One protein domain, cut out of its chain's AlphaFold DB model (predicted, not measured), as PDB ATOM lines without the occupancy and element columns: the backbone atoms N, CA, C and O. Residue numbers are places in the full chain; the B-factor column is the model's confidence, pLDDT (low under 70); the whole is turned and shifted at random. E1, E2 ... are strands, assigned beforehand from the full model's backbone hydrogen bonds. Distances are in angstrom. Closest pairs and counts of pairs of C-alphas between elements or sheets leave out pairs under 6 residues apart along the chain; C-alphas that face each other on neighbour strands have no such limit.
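This is residues 21 to 108 of the 468 residues of a protein of Streptomyces mimosae (UniProt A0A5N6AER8). With little regular structure, the printed part winds in stacked turns, a short solenoid: E3, E5 and E6 form one wall, E4 with short pairings at residues 88 to 89 and 92 to 93 another. E2, bending by 127 degrees at residue 45, joins both; E1 covers its other side. The 88 residues include six named strands, E1 to E6, in one parallel, branched, twisted sheet; 35 residues are in named elements, all strand. It is compact, radius of gyration of the C-alphas 11.5 A, spanning 30 by 29 by 23 A.

E1, residues 21 to 25, begins at C-alpha 21 (201.298, 141.349, 224.422). E2 is 42 to 52, 13.1 A; E3 65 to 67; E4 70 to 75, 13.7 A; E5 81 to 85, 13.7 A; E6 98 to 102, ending at C-alpha 102 (182.727, 138.233, 228.289).

Within hydrogen-bond range are N 25 and O 46 (E1, E2), 2.8 A; N 67 and O 42 (E3, E2), 2.9 A; N 47 and O 70 (E2, E4), 2.8 A; N 66 and O 83 (E3, E5), 2.9 A; N 100 and O 82 (E6, E5), 2.8 A. E1 and E6 are apart.

The printed part has no cut. Links E1 to E2, E2 to E3 and E5 to E6 are long. No printed residue is under 70 in pLDDT.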
ATOM      1  N   GLU A  21     202.092 140.922 225.572       98.00
ATOM      2  CA  GLU A  21     201.298 141.349 224.422       98.00
ATOM      3  C   GLU A  21     201.866 140.885 223.077       98.00
ATOM      4  O   GLU A  21     203.076 140.922 222.870       98.00
ATOM      5  N   ASN A  22     200.979 140.484 222.158       97.00
ATOM      6  CA  ASN A  22     201.269 140.219 220.740       97.00
ATOM      7  C   ASN A  22     202.357 139.152 220.497       97.00
ATOM      8  O   ASN A  22     203.279 139.333 219.699       97.00
ATOM      9  N   LEU A  23     202.250 138.012 221.188       96.25
ATOM     10  CA  LEU A  23     203.193 136.892 221.082       96.25
ATOM     11  C   LEU A  23     202.464 135.570 220.811       96.25
ATOM     12  O   LEU A  23     201.340 135.345 221.254       96.25
ATOM     13  N   SER A  24     203.148 134.629 220.157       96.12
ATOM     14  CA  SER A  24     202.762 133.215 220.181       96.12
ATOM     15  C   SER A  24     203.793 132.430 220.980       96.12
ATOM     16  O   SER A  24     204.992 132.516 220.723       96.12
ATOM     17  N   VAL A  25     203.326 131.668 221.966       96.88
ATOM     18  CA  VAL A  25     204.161 130.949 222.922       96.88
ATOM     19  C   VAL A  25     203.891 129.456 222.803       96.88
ATOM     20  O   VAL A  25     202.763 129.002 222.964       96.88
ATOM     21  N   THR A  26     204.946 128.686 222.543       96.88
ATOM     22  CA  THR A  26     204.933 127.221 222.654       96.88
ATOM     23  C   THR A  26     205.780 126.840 223.868       96.88
ATOM     24  O   THR A  26     207.010 126.904 223.777       96.88
ATOM     25  N   PRO A  27     205.170 126.535 225.026       94.12
ATOM     26  CA  PRO A  27     205.923 126.157 226.214       94.12
ATOM     27  C   PRO A  27     206.650 124.824 225.998       94.12
ATOM     28  O   PRO A  27     206.082 123.868 225.474       94.12
ATOM     29  N   TRP A  28     207.915 124.753 226.414       93.69
ATOM     30  CA  TRP A  28     208.792 123.603 226.156       93.69
ATOM     31  C   TRP A  28     208.385 122.327 226.915       93.69
ATOM     32  O   TRP A  28     208.674 121.229 226.451       93.69
ATOM     33  N   ASP A  29     207.715 122.470 228.058       93.19
ATOM     34  CA  ASP A  29     207.184 121.385 228.897       93.19
ATOM     35  C   ASP A  29     205.648 121.279 228.827       93.19
ATOM     36  O   ASP A  29     205.053 120.516 229.582       93.19
ATOM     37  N   GLY A  30     205.005 122.049 227.943       91.69
ATOM     38  CA  GLY A  30     203.547 122.123 227.830       91.69
ATOM     39  C   GLY A  30     202.868 123.167 228.725       91.69
ATOM     40  O   GLY A  30     201.692 123.445 228.497       91.69
ATOM     41  N   TYR A  31     203.584 123.804 229.661       94.56
ATOM     42  CA  TYR A  31     203.022 124.777 230.604       94.56
ATOM     43  C   TYR A  31     203.589 126.191 230.408       94.56
ATOM     44  O   TYR A  31     204.796 126.430 230.491       94.56
ATOM     45  N   ASN A  32     202.726 127.182 230.209       96.56
ATOM     46  CA  ASN A  32     203.081 128.596 230.311       96.56
ATOM     47  C   ASN A  32     202.513 129.166 231.615       96.56
ATOM     48  O   ASN A  32     201.493 129.840 231.597       96.56
ATOM     49  N   ARG A  33     203.149 128.873 232.756       96.31
ATOM     50  CA  ARG A  33     202.703 129.383 234.061       96.31
ATOM     51  C   ARG A  33     202.705 130.913 234.085       96.31
ATOM     52  O   ARG A  33     203.723 131.528 233.779       96.31
ATOM     53  N   TYR A  34     201.578 131.506 234.450       97.25
ATOM     54  CA  TYR A  34     201.390 132.950 234.543       97.25
ATOM     55  C   TYR A  34     200.753 133.285 235.897       97.25
ATOM     56  O   TYR A  34     199.598 133.688 235.986       97.25
ATOM     57  N   ALA A  35     201.509 133.028 236.967       97.44
ATOM     58  CA  ALA A  35     201.097 133.238 238.348       97.44
ATOM     59  C   ALA A  35     201.169 134.726 238.710       97.44
ATOM     60  O   ALA A  35     202.206 135.195 239.176       97.44
ATOM     61  N   VAL A  36     200.104 135.476 238.451       98.19
ATOM     62  CA  VAL A  36     200.069 136.936 238.631       98.19
ATOM     63  C   VAL A  36     198.966 137.389 239.574       98.19
ATOM     64  O   VAL A  36     198.052 136.626 239.879       98.19
ATOM     65  N   SER A  37     199.054 138.652 239.973       98.19
ATOM     66  CA  SER A  37     197.982 139.389 240.635       98.19
ATOM     67  C   SER A  37     197.501 140.554 239.748       98.19
ATOM     68  O   SER A  37     197.528 140.430 238.519       98.19
ATOM     69  N   GLN A  38     197.025 141.656 240.330       98.50
ATOM     70  CA  GLN A  38     196.532 142.845 239.635       98.50
ATOM     71  C   GLN A  38     197.610 143.530 238.755       98.50
ATOM     72  O   GLN A  38     198.815 143.291 238.887       98.50
ATOM     73  N   ALA A  39     197.165 144.375 237.812       98.31
ATOM     74  CA  ALA A  39     197.997 145.102 236.833       98.31
ATOM     75  C   ALA A  39     199.012 144.229 236.069       98.31
ATOM     76  O   ALA A  39     200.152 144.631 235.804       98.31
ATOM     77  N   ALA A  40     198.577 143.022 235.699       98.50
ATOM     78  CA  ALA A  40     199.393 142.047 234.990       98.50
ATOM     79  C   ALA A  40     198.774 141.564 233.658       98.50
ATOM     80  O   ALA A  40     198.613 140.352 233.469       98.50
ATOM     81  N   PRO A  41     198.380 142.466 232.734       98.44
ATOM     82  CA  PRO A  41     197.514 142.110 231.614       98.44
ATOM     83  C   PRO A  41     198.157 141.113 230.645       98.44
ATOM     84  O   PRO A  41     199.341 141.202 230.297       98.44
ATOM     85  N   ILE A  42     197.324 140.195 230.150       98.56
ATOM     86  CA  ILE A  42     197.612 139.344 228.997       98.56
ATOM     87  C   ILE A  42     196.742 139.823 227.839       98.56
ATOM     88  O   ILE A  42     195.517 139.714 227.894       98.56
ATOM     89  N   ARG A  43     197.362 140.327 226.774       98.69
ATOM     90  CA  ARG A  43     196.649 140.784 225.575       98.69
ATOM     91  C   ARG A  43     197.203 140.104 224.339       98.69
ATOM     92  O   ARG A  43     198.408 139.904 224.230       98.69
ATOM     93  N   ARG A  44     196.349 139.760 223.375       98.25
ATOM     94  CA  ARG A  44     196.802 139.311 222.048       98.25
ATOM     95  C   ARG A  44     197.848 138.184 222.092       98.25
ATOM     96  O   ARG A  44     198.844 138.193 221.368       98.25
ATOM     97  N   LEU A  45     197.667 137.226 222.997       97.31
ATOM     98  CA  LEU A  45     198.605 136.130 223.222       97.31
ATOM     99  C   LEU A  45     198.046 134.834 222.635       97.31
ATOM    100  O   LEU A  45     196.877 134.528 222.826       97.31
ATOM    101  N   HIS A  46     198.879 134.032 221.972       97.69
ATOM    102  CA  HIS A  46     198.532 132.653 221.619       97.69
ATOM    103  C   HIS A  46     199.402 131.664 222.393       97.69
ATOM    104  O   HIS A  46     200.556 131.440 222.019       97.69
ATOM    105  N   VAL A  47     198.850 131.042 223.431       98.12
ATOM    106  CA  VAL A  47     199.515 129.988 224.209       98.12
ATOM    107  C   VAL A  47     199.119 128.615 223.671       98.12
ATOM    108  O   VAL A  47     197.977 128.185 223.816       98.12
ATOM    109  N   ARG A  48     200.096 127.919 223.081       97.31
ATOM    110  CA  ARG A  48     199.950 126.564 222.524       97.31
ATOM    111  C   ARG A  48     200.236 125.504 223.585       97.31
ATOM    112  O   ARG A  48     201.270 124.834 223.539       97.31
ATOM    113  N   GLY A  49     199.396 125.462 224.610       96.88
ATOM    114  CA  GLY A  49     199.554 124.587 225.764       96.88
ATOM    115  C   GLY A  49     198.679 125.004 226.940       96.88
ATOM    116  O   GLY A  49     197.765 125.818 226.800       96.88
ATOM    117  N   GLU A  50     198.983 124.448 228.109       97.62
ATOM    118  CA  GLU A  50     198.292 124.786 229.346       97.62
ATOM    119  C   GLU A  50     198.868 126.067 229.964       97.62
ATOM    120  O   GLU A  50     200.083 126.265 230.015       97.62
ATOM    121  N   MET A  51     198.000 126.932 230.481       98.06
ATOM    122  CA  MET A  51     198.355 128.150 231.200       98.06
ATOM    123  C   MET A  51     197.808 128.099 232.633       98.06
ATOM    124  O   MET A  51     196.671 128.513 232.876       98.06
ATOM    125  N   PRO A  52     198.594 127.588 233.598       97.38
ATOM    126  CA  PRO A  52     198.271 127.713 235.012       97.38
ATOM    127  C   PRO A  52     198.401 129.171 235.457       97.38
ATOM    128  O   PRO A  52     199.449 129.786 235.251       97.38
ATOM    129  N   LEU A  53     197.374 129.702 236.113       97.88
ATOM    130  CA  LEU A  53     197.322 131.096 236.563       97.88
ATOM    131  C   LEU A  53     197.843 131.300 237.993       97.88
ATOM    132  O   LEU A  53     197.744 132.378 238.553       97.88
ATOM    133  N   TRP A  54     198.427 130.272 238.590       95.75
ATOM    134  CA  TRP A  54     198.893 130.226 239.977       95.75
ATOM    135  C   TRP A  54     200.293 129.622 240.050       95.75
ATOM    136  O   TRP A  54     200.756 129.012 239.078       95.75
ATOM    137  N   ASN A  55     200.966 129.728 241.201       93.31
ATOM    138  CA  ASN A  55     202.293 129.122 241.366       93.31
ATOM    139  C   ASN A  55     202.256 127.599 241.595       93.31
ATOM    140  O   ASN A  55     203.261 126.916 241.410       93.31
ATOM    141  N   GLY A  56     201.076 127.034 241.877       89.75
ATOM    142  CA  GLY A  56     200.898 125.630 242.255       89.75
ATOM    143  C   GLY A  56     200.892 125.420 243.773       89.75
ATOM    144  O   GLY A  56     201.190 126.338 244.533       89.75
ATOM    145  N   TYR A  57     200.578 124.191 244.194       82.75
ATOM    146  CA  TYR A  57     200.477 123.785 245.604       82.75
ATOM    147  C   TYR A  57     199.485 124.649 246.396       82.75
ATOM    148  O   TYR A  57     198.327 124.713 246.005       82.75
ATOM    149  N   ASP A  58     199.923 125.297 247.473       74.38
ATOM    150  CA  ASP A  58     199.080 126.120 248.349       74.38
ATOM    151  C   ASP A  58     199.320 127.629 248.131       74.38
ATOM    152  O   ASP A  58     198.912 128.451 248.948       74.38
ATOM    153  N   GLY A  59     200.017 128.013 247.050       85.62
ATOM    154  CA  GLY A  59     200.362 129.409 246.777       85.62
ATOM    155  C   GLY A  59     199.133 130.259 246.457       85.62
ATOM    156  O   GLY A  59     198.313 129.860 245.631       85.62
ATOM    157  N   TRP A  60     198.997 131.429 247.080       94.00
ATOM    158  CA  TRP A  60     197.905 132.374 246.817       94.00
ATOM    159  C   TRP A  60     198.132 133.166 245.527       94.00
ATOM    160  O   TRP A  60     199.274 133.380 245.124       94.00
ATOM    161  N   ALA A  61     197.051 133.593 244.875       97.00
ATOM    162  CA  ALA A  61     197.094 134.452 243.695       97.00
ATOM    163  C   ALA A  61     195.787 135.262 243.572       97.00
ATOM    164  O   ALA A  61     194.716 134.720 243.853       97.00
ATOM    165  N   SER A  62     195.884 136.536 243.174       97.94
ATOM    166  CA  SER A  62     194.755 137.490 243.135       97.94
ATOM    167  C   SER A  62     194.746 138.295 241.826       97.94
ATOM    168  O   SER A  62     194.771 139.520 241.782       97.94
ATOM    169  N   GLY A  63     194.825 137.580 240.708       94.25
ATOM    170  CA  GLY A  63     194.693 138.134 239.366       94.25
ATOM    171  C   GLY A  63     193.226 138.354 238.998       94.25
ATOM    172  O   GLY A  63     192.337 138.316 239.832       94.25
ATOM    173  N   GLY A  64     192.897 138.607 237.744       97.50
ATOM    174  CA  GLY A  64     193.791 138.898 236.635       97.50
ATOM    175  C   GLY A  64     192.973 139.206 235.390       97.50
ATOM    176  O   GLY A  64     191.744 139.113 235.399       97.50
ATOM    177  N   PHE A  65     193.659 139.589 234.319       98.88
ATOM    178  CA  PHE A  65     193.019 140.086 233.108       98.88
ATOM    179  C   PHE A  65     193.611 139.431 231.861       98.88
ATOM    180  O   PHE A  65     194.829 139.450 231.647       98.88
ATOM    181  N   LEU A  66     192.741 138.868 231.021       98.88
ATOM    182  CA  LEU A  66     193.097 138.275 229.737       98.88
ATOM    183  C   LEU A  66     192.142 138.751 228.635       98.88
ATOM    184  O   LEU A  66     190.929 138.577 228.734       98.88
ATOM    185  N   ALA A  67     192.698 139.307 227.560       98.88
ATOM    186  CA  ALA A  67     191.935 139.814 226.425       98.88
ATOM    187  C   ALA A  67     192.561 139.462 225.069       98.88
ATOM    188  O   ALA A  67     193.775 139.275 224.956       98.88
ATOM    189  N   ASP A  68     191.732 139.390 224.025       98.81
ATOM    190  CA  ASP A  68     192.141 139.172 222.625       98.81
ATOM    191  C   ASP A  68     193.073 137.961 222.419       98.81
ATOM    192  O   ASP A  68     193.914 137.943 221.521       98.81
ATOM    193  N   SER A  69     192.976 136.942 223.275       98.81
ATOM    194  CA  SER A  69     193.981 135.882 223.368       98.81
ATOM    195  C   SER A  69     193.407 134.502 223.072       98.81
ATOM    196  O   SER A  69     192.226 134.231 223.269       98.81
ATOM    197  N   LYS A  70     194.275 133.606 222.606       98.69
ATOM    198  CA  LYS A  70     193.980 132.197 222.376       98.69
ATOM    199  C   LYS A  70     194.802 131.327 223.313       98.69
ATOM    200  O   LYS A  70     196.031 131.415 223.315       98.69
ATOM    201  N   VAL A  71     194.147 130.459 224.072       98.62
ATOM    202  CA  VAL A  71     194.825 129.547 224.999       98.62
ATOM    203  C   VAL A  71     194.225 128.156 224.875       98.62
ATOM    204  O   VAL A  71     193.020 127.983 225.046       98.62
ATOM    205  N   ASP A  72     195.061 127.154 224.604       97.94
ATOM    206  CA  ASP A  72     194.579 125.779 224.425       97.94
ATOM    207  C   ASP A  72     193.918 125.232 225.703       97.94
ATOM    208  O   ASP A  72     192.901 124.548 225.625       97.94
ATOM    209  N   ARG A  73     194.459 125.558 226.885       98.31
ATOM    210  CA  ARG A  73     193.852 125.229 228.183       98.31
ATOM    211  C   ARG A  73     194.271 126.225 229.258       98.31
ATOM    212  O   ARG A  73     195.460 126.454 229.451       98.31
ATOM    213  N   VAL A  74     193.320 126.768 230.007       98.56
ATOM    214  CA  VAL A  74     193.589 127.606 231.184       98.56
ATOM    215  C   VAL A  74     193.264 126.825 232.453       98.56
ATOM    216  O   VAL A  74     192.234 126.157 232.523       98.56
ATOM    217  N   VAL A  75     194.130 126.921 233.464       98.12
ATOM    218  CA  VAL A  75     193.886 126.357 234.800       98.12
ATOM    219  C   VAL A  75     193.978 127.479 235.826       98.12
ATOM    220  O   VAL A  75     195.070 127.993 236.071       98.12
ATOM    221  N   SER A  76     192.855 127.850 236.445       97.69
ATOM    222  CA  SER A  76     192.825 128.940 237.433       97.69
ATOM    223  C   SER A  76     193.665 128.612 238.668       97.69
ATOM    224  O   SER A  76     194.330 129.482 239.225       97.69
ATOM    225  N   GLY A  77     193.673 127.342 239.085       96.25
ATOM    226  CA  GLY A  77     194.327 126.934 240.324       96.25
ATOM    227  C   GLY A  77     193.712 127.651 241.525       96.25
ATOM    228  O   GLY A  77     192.490 127.683 241.651       96.25
ATOM    229  N   SER A  78     194.557 128.241 242.369       97.00
ATOM    230  CA  SER A  78     194.165 129.032 243.543       97.00
ATOM    231  C   SER A  78     193.795 130.486 243.241       97.00
ATOM    232  O   SER A  78     193.537 131.226 244.189       97.00
ATOM    233  N   GLN A  79     193.790 130.910 241.969       97.69
ATOM    234  CA  GLN A  79     193.387 132.271 241.614       97.69
ATOM    235  C   GLN A  79     192.021 132.596 242.192       97.69
ATOM    236  O   GLN A  79     191.060 131.892 241.893       97.69
ATOM    237  N   GLN A  80     191.947 133.657 242.986       98.38
ATOM    238  CA  GLN A  80     190.725 134.067 243.668       98.38
ATOM    239  C   GLN A  80     189.637 134.496 242.666       98.38
ATOM    240  O   GLN A  80     188.486 134.047 242.738       98.38
ATOM    241  N   GLN A  81     190.028 135.278 241.661       98.81
ATOM    242  CA  GLN A  81     189.150 135.800 240.622       98.81
ATOM    243  C   GLN A  81     189.896 135.958 239.291       98.81
ATOM    244  O   GLN A  81     191.120 135.828 239.231       98.81
ATOM    245  N   TRP A  82     189.159 136.174 238.198       98.88
ATOM    246  CA  TRP A  82     189.746 136.458 236.885       98.88
ATOM    247  C   TRP A  82     188.722 137.036 235.902       98.88
ATOM    248  O   TRP A  82     187.595 136.547 235.846       98.88
ATOM    249  N   LEU A  83     189.126 137.990 235.055       98.94
ATOM    250  CA  LEU A  83     188.374 138.396 233.863       98.94
ATOM    251  C   LEU A  83     189.050 137.878 232.590       98.94
ATOM    252  O   LEU A  83     190.217 138.164 232.318       98.94
ATOM    253  N   THR A  84     188.279 137.173 231.764       98.94
ATOM    254  CA  THR A  84     188.637 136.841 230.382       98.94
ATOM    255  C   THR A  84     187.631 137.477 229.430       98.94
ATOM    256  O   THR A  84     186.431 137.243 229.565       98.94
ATOM    257  N   ARG A  85     188.081 138.245 228.433       98.88
ATOM    258  CA  ARG A  85     187.183 138.795 227.406       98.88
ATOM    259  C   ARG A  85     187.689 138.602 225.985       98.88
ATOM    260  O   ARG A  85     188.896 138.528 225.765       98.88
ATOM    261  N   ASN A  86     186.775 138.530 225.016       98.81
ATOM    262  CA  ASN A  86     187.091 138.476 223.581       98.81
ATOM    263  C   ASN A  86     188.235 137.518 223.236       98.81
ATOM    264  O   ASN A  86     189.216 137.883 222.596       98.81
ATOM    265  N   SER A  87     188.139 136.295 223.740       98.88
ATOM    266  CA  SER A  87     189.226 135.321 223.696       98.88
ATOM    267  C   SER A  87     188.718 133.965 223.232       98.88
ATOM    268  O   SER A  87     187.516 133.712 223.245       98.88
ATOM    269  N   GLU A  88     189.638 133.104 222.815       98.81
ATOM    270  CA  GLU A  88     189.371 131.716 222.445       98.81
ATOM    271  C   GLU A  88     190.061 130.783 223.441       98.81
ATOM    272  O   GLU A  88     191.290 130.755 223.535       98.81
ATOM    273  N   LEU A  89     189.281 129.990 224.167       98.81
ATOM    274  CA  LEU A  89     189.780 128.994 225.105       98.81
ATOM    275  C   LEU A  89     189.455 127.594 224.581       98.81
ATOM    276  O   LEU A  89     188.317 127.315 224.213       98.81
ATOM    277  N   GLY A  90     190.435 126.691 224.553       98.56
ATOM    278  CA  GLY A  90     190.137 125.274 224.312       98.56
ATOM    279  C   GLY A  90     189.446 124.627 225.518       98.56
ATOM    280  O   GLY A  90     188.537 123.815 225.354       98.56
ATOM    281  N   GLU A  91     189.846 125.028 226.727       98.44
ATOM    282  CA  GLU A  91     189.244 124.630 228.001       98.44
ATOM    283  C   GLU A  91     189.558 125.679 229.080       98.44
ATOM    284  O   GLU A  91     190.674 126.204 229.137       98.44
ATOM    285  N   TRP A  92     188.607 125.922 229.984       98.75
ATOM    286  CA  TRP A  92     188.851 126.563 231.276       98.75
ATOM    287  C   TRP A  92     188.608 125.561 232.409       98.75
ATOM    288  O   TRP A  92     187.522 124.987 232.509       98.75
ATOM    289  N   ALA A  93     189.591 125.384 233.289       98.25
ATOM    290  CA  ALA A  93     189.503 124.494 234.440       98.25
ATOM    291  C   ALA A  93     189.725 125.245 235.762       98.25
ATOM    292  O   ALA A  93     190.732 125.929 235.944       98.25
ATOM    293  N   GLY A  94     188.813 125.031 236.712       97.19
ATOM    294  CA  GLY A  94     188.876 125.596 238.059       97.19
ATOM    295  C   GLY A  94     187.978 126.818 238.269       97.19
ATOM    296  O   GLY A  94     187.421 127.402 237.334       97.19
ATOM    297  N   SER A  95     187.776 127.145 239.538       97.44
ATOM    298  CA  SER A  95     187.068 128.330 240.012       97.44
ATOM    299  C   SER A  95     187.352 128.499 241.500       97.44
ATOM    300  O   SER A  95     187.521 127.489 242.188       97.44
ATOM    301  N   VAL A  96     187.395 129.741 241.980       97.62
ATOM    302  CA  VAL A  96     187.510 130.048 243.412       97.62
ATOM    303  C   VAL A  96     186.347 130.939 243.837       97.62
ATOM    304  O   VAL A  96     185.391 130.390 244.375       97.62
ATOM    305  N   TRP A  97     186.378 132.252 243.573       98.38
ATOM    306  CA  TRP A  97     185.313 133.168 244.014       98.38
ATOM    307  C   TRP A  97     184.597 133.897 242.876       98.38
ATOM    308  O   TRP A  97     183.385 134.075 242.945       98.38
ATOM    309  N   ASN A  98     185.311 134.340 241.835       98.56
ATOM    310  CA  ASN A  98     184.709 135.173 240.784       98.56
ATOM    311  C   ASN A  98     185.446 135.048 239.435       98.56
ATOM    312  O   ASN A  98     186.377 135.798 239.153       98.56
ATOM    313  N   MET A  99     185.052 134.093 238.587       98.88
ATOM    314  CA  MET A  99     185.619 133.927 237.241       98.88
ATOM    315  C   MET A  99     184.634 134.444 236.194       98.88
ATOM    316  O   MET A  99     183.577 133.845 235.985       98.88
ATOM    317  N   VAL A 100     184.984 135.542 235.528       98.94
ATOM    318  CA  VAL A 100     184.105 136.259 234.602       98.94
ATOM    319  C   VAL A 100     184.591 136.098 233.164       98.94
ATOM    320  O   VAL A 100     185.776 136.256 232.862       98.94
ATOM    321  N   PHE A 101     183.658 135.807 232.261       98.94
ATOM    322  CA  PHE A 101     183.899 135.595 230.837       98.94
ATOM    323  C   PHE A 101     182.970 136.484 230.015       98.94
ATOM    324  O   PHE A 101     181.756 136.405 230.177       98.94
ATOM    325  N   VAL A 102     183.517 137.296 229.109       98.94
ATOM    326  CA  VAL A 102     182.727 138.233 228.289       98.94
ATOM    327  C   VAL A 102     183.103 138.091 226.819       98.94
ATOM    328  O   VAL A 102     184.244 138.350 226.437       98.94
ATOM    329  N   GLY A 103     182.184 137.624 225.974       98.81
ATOM    330  CA  GLY A 103     182.496 137.419 224.556       98.81
ATOM    331  C   GLY A 103     183.598 136.374 224.328       98.81
ATOM    332  O   GLY A 103     184.442 136.537 223.450       98.81
ATOM    333  N   VAL A 104     183.638 135.310 225.132       98.94
ATOM    334  CA  VAL A 104     184.700 134.291 225.079       98.94
ATOM    335  C   VAL A 104     184.208 133.029 224.378       98.94
ATOM    336  O   VAL A 104     183.268 132.368 224.824       98.94
ATOM    337  N   ASP A 105     184.887 132.655 223.299       98.69
ATOM    338  CA  ASP A 105     184.714 131.361 222.654       98.69
ATOM    339  C   ASP A 105     185.350 130.257 223.497       98.69
ATOM    340  O   ASP A 105     186.494 130.367 223.927       98.69
ATOM    341  N   GLY A 106     184.587 129.192 223.756       98.25
ATOM    342  CA  GLY A 106     185.018 128.096 224.628       98.25
ATOM    343  C   GLY A 106     185.001 128.415 226.128       98.25
ATOM    344  O   GLY A 106     185.571 127.659 226.914       98.25
ATOM    345  N   ALA A 107     184.332 129.498 226.547       98.56
ATOM    346  CA  ALA A 107     184.015 129.721 227.956       98.56
ATOM    347  C   ALA A 107     183.233 128.535 228.559       98.56
ATOM    348  O   ALA A 107     182.457 127.884 227.845       98.56
ATOM    349  N   PRO A 108     183.392 128.261 229.869       98.25
ATOM    350  CA  PRO A 108     182.518 127.322 230.565       98.25
ATOM    351  C   PRO A 108     181.062 127.830 230.543       98.25
ATOM    352  O   PRO A 108     180.829 129.003 230.251       98.25
TER     353      PRO A 108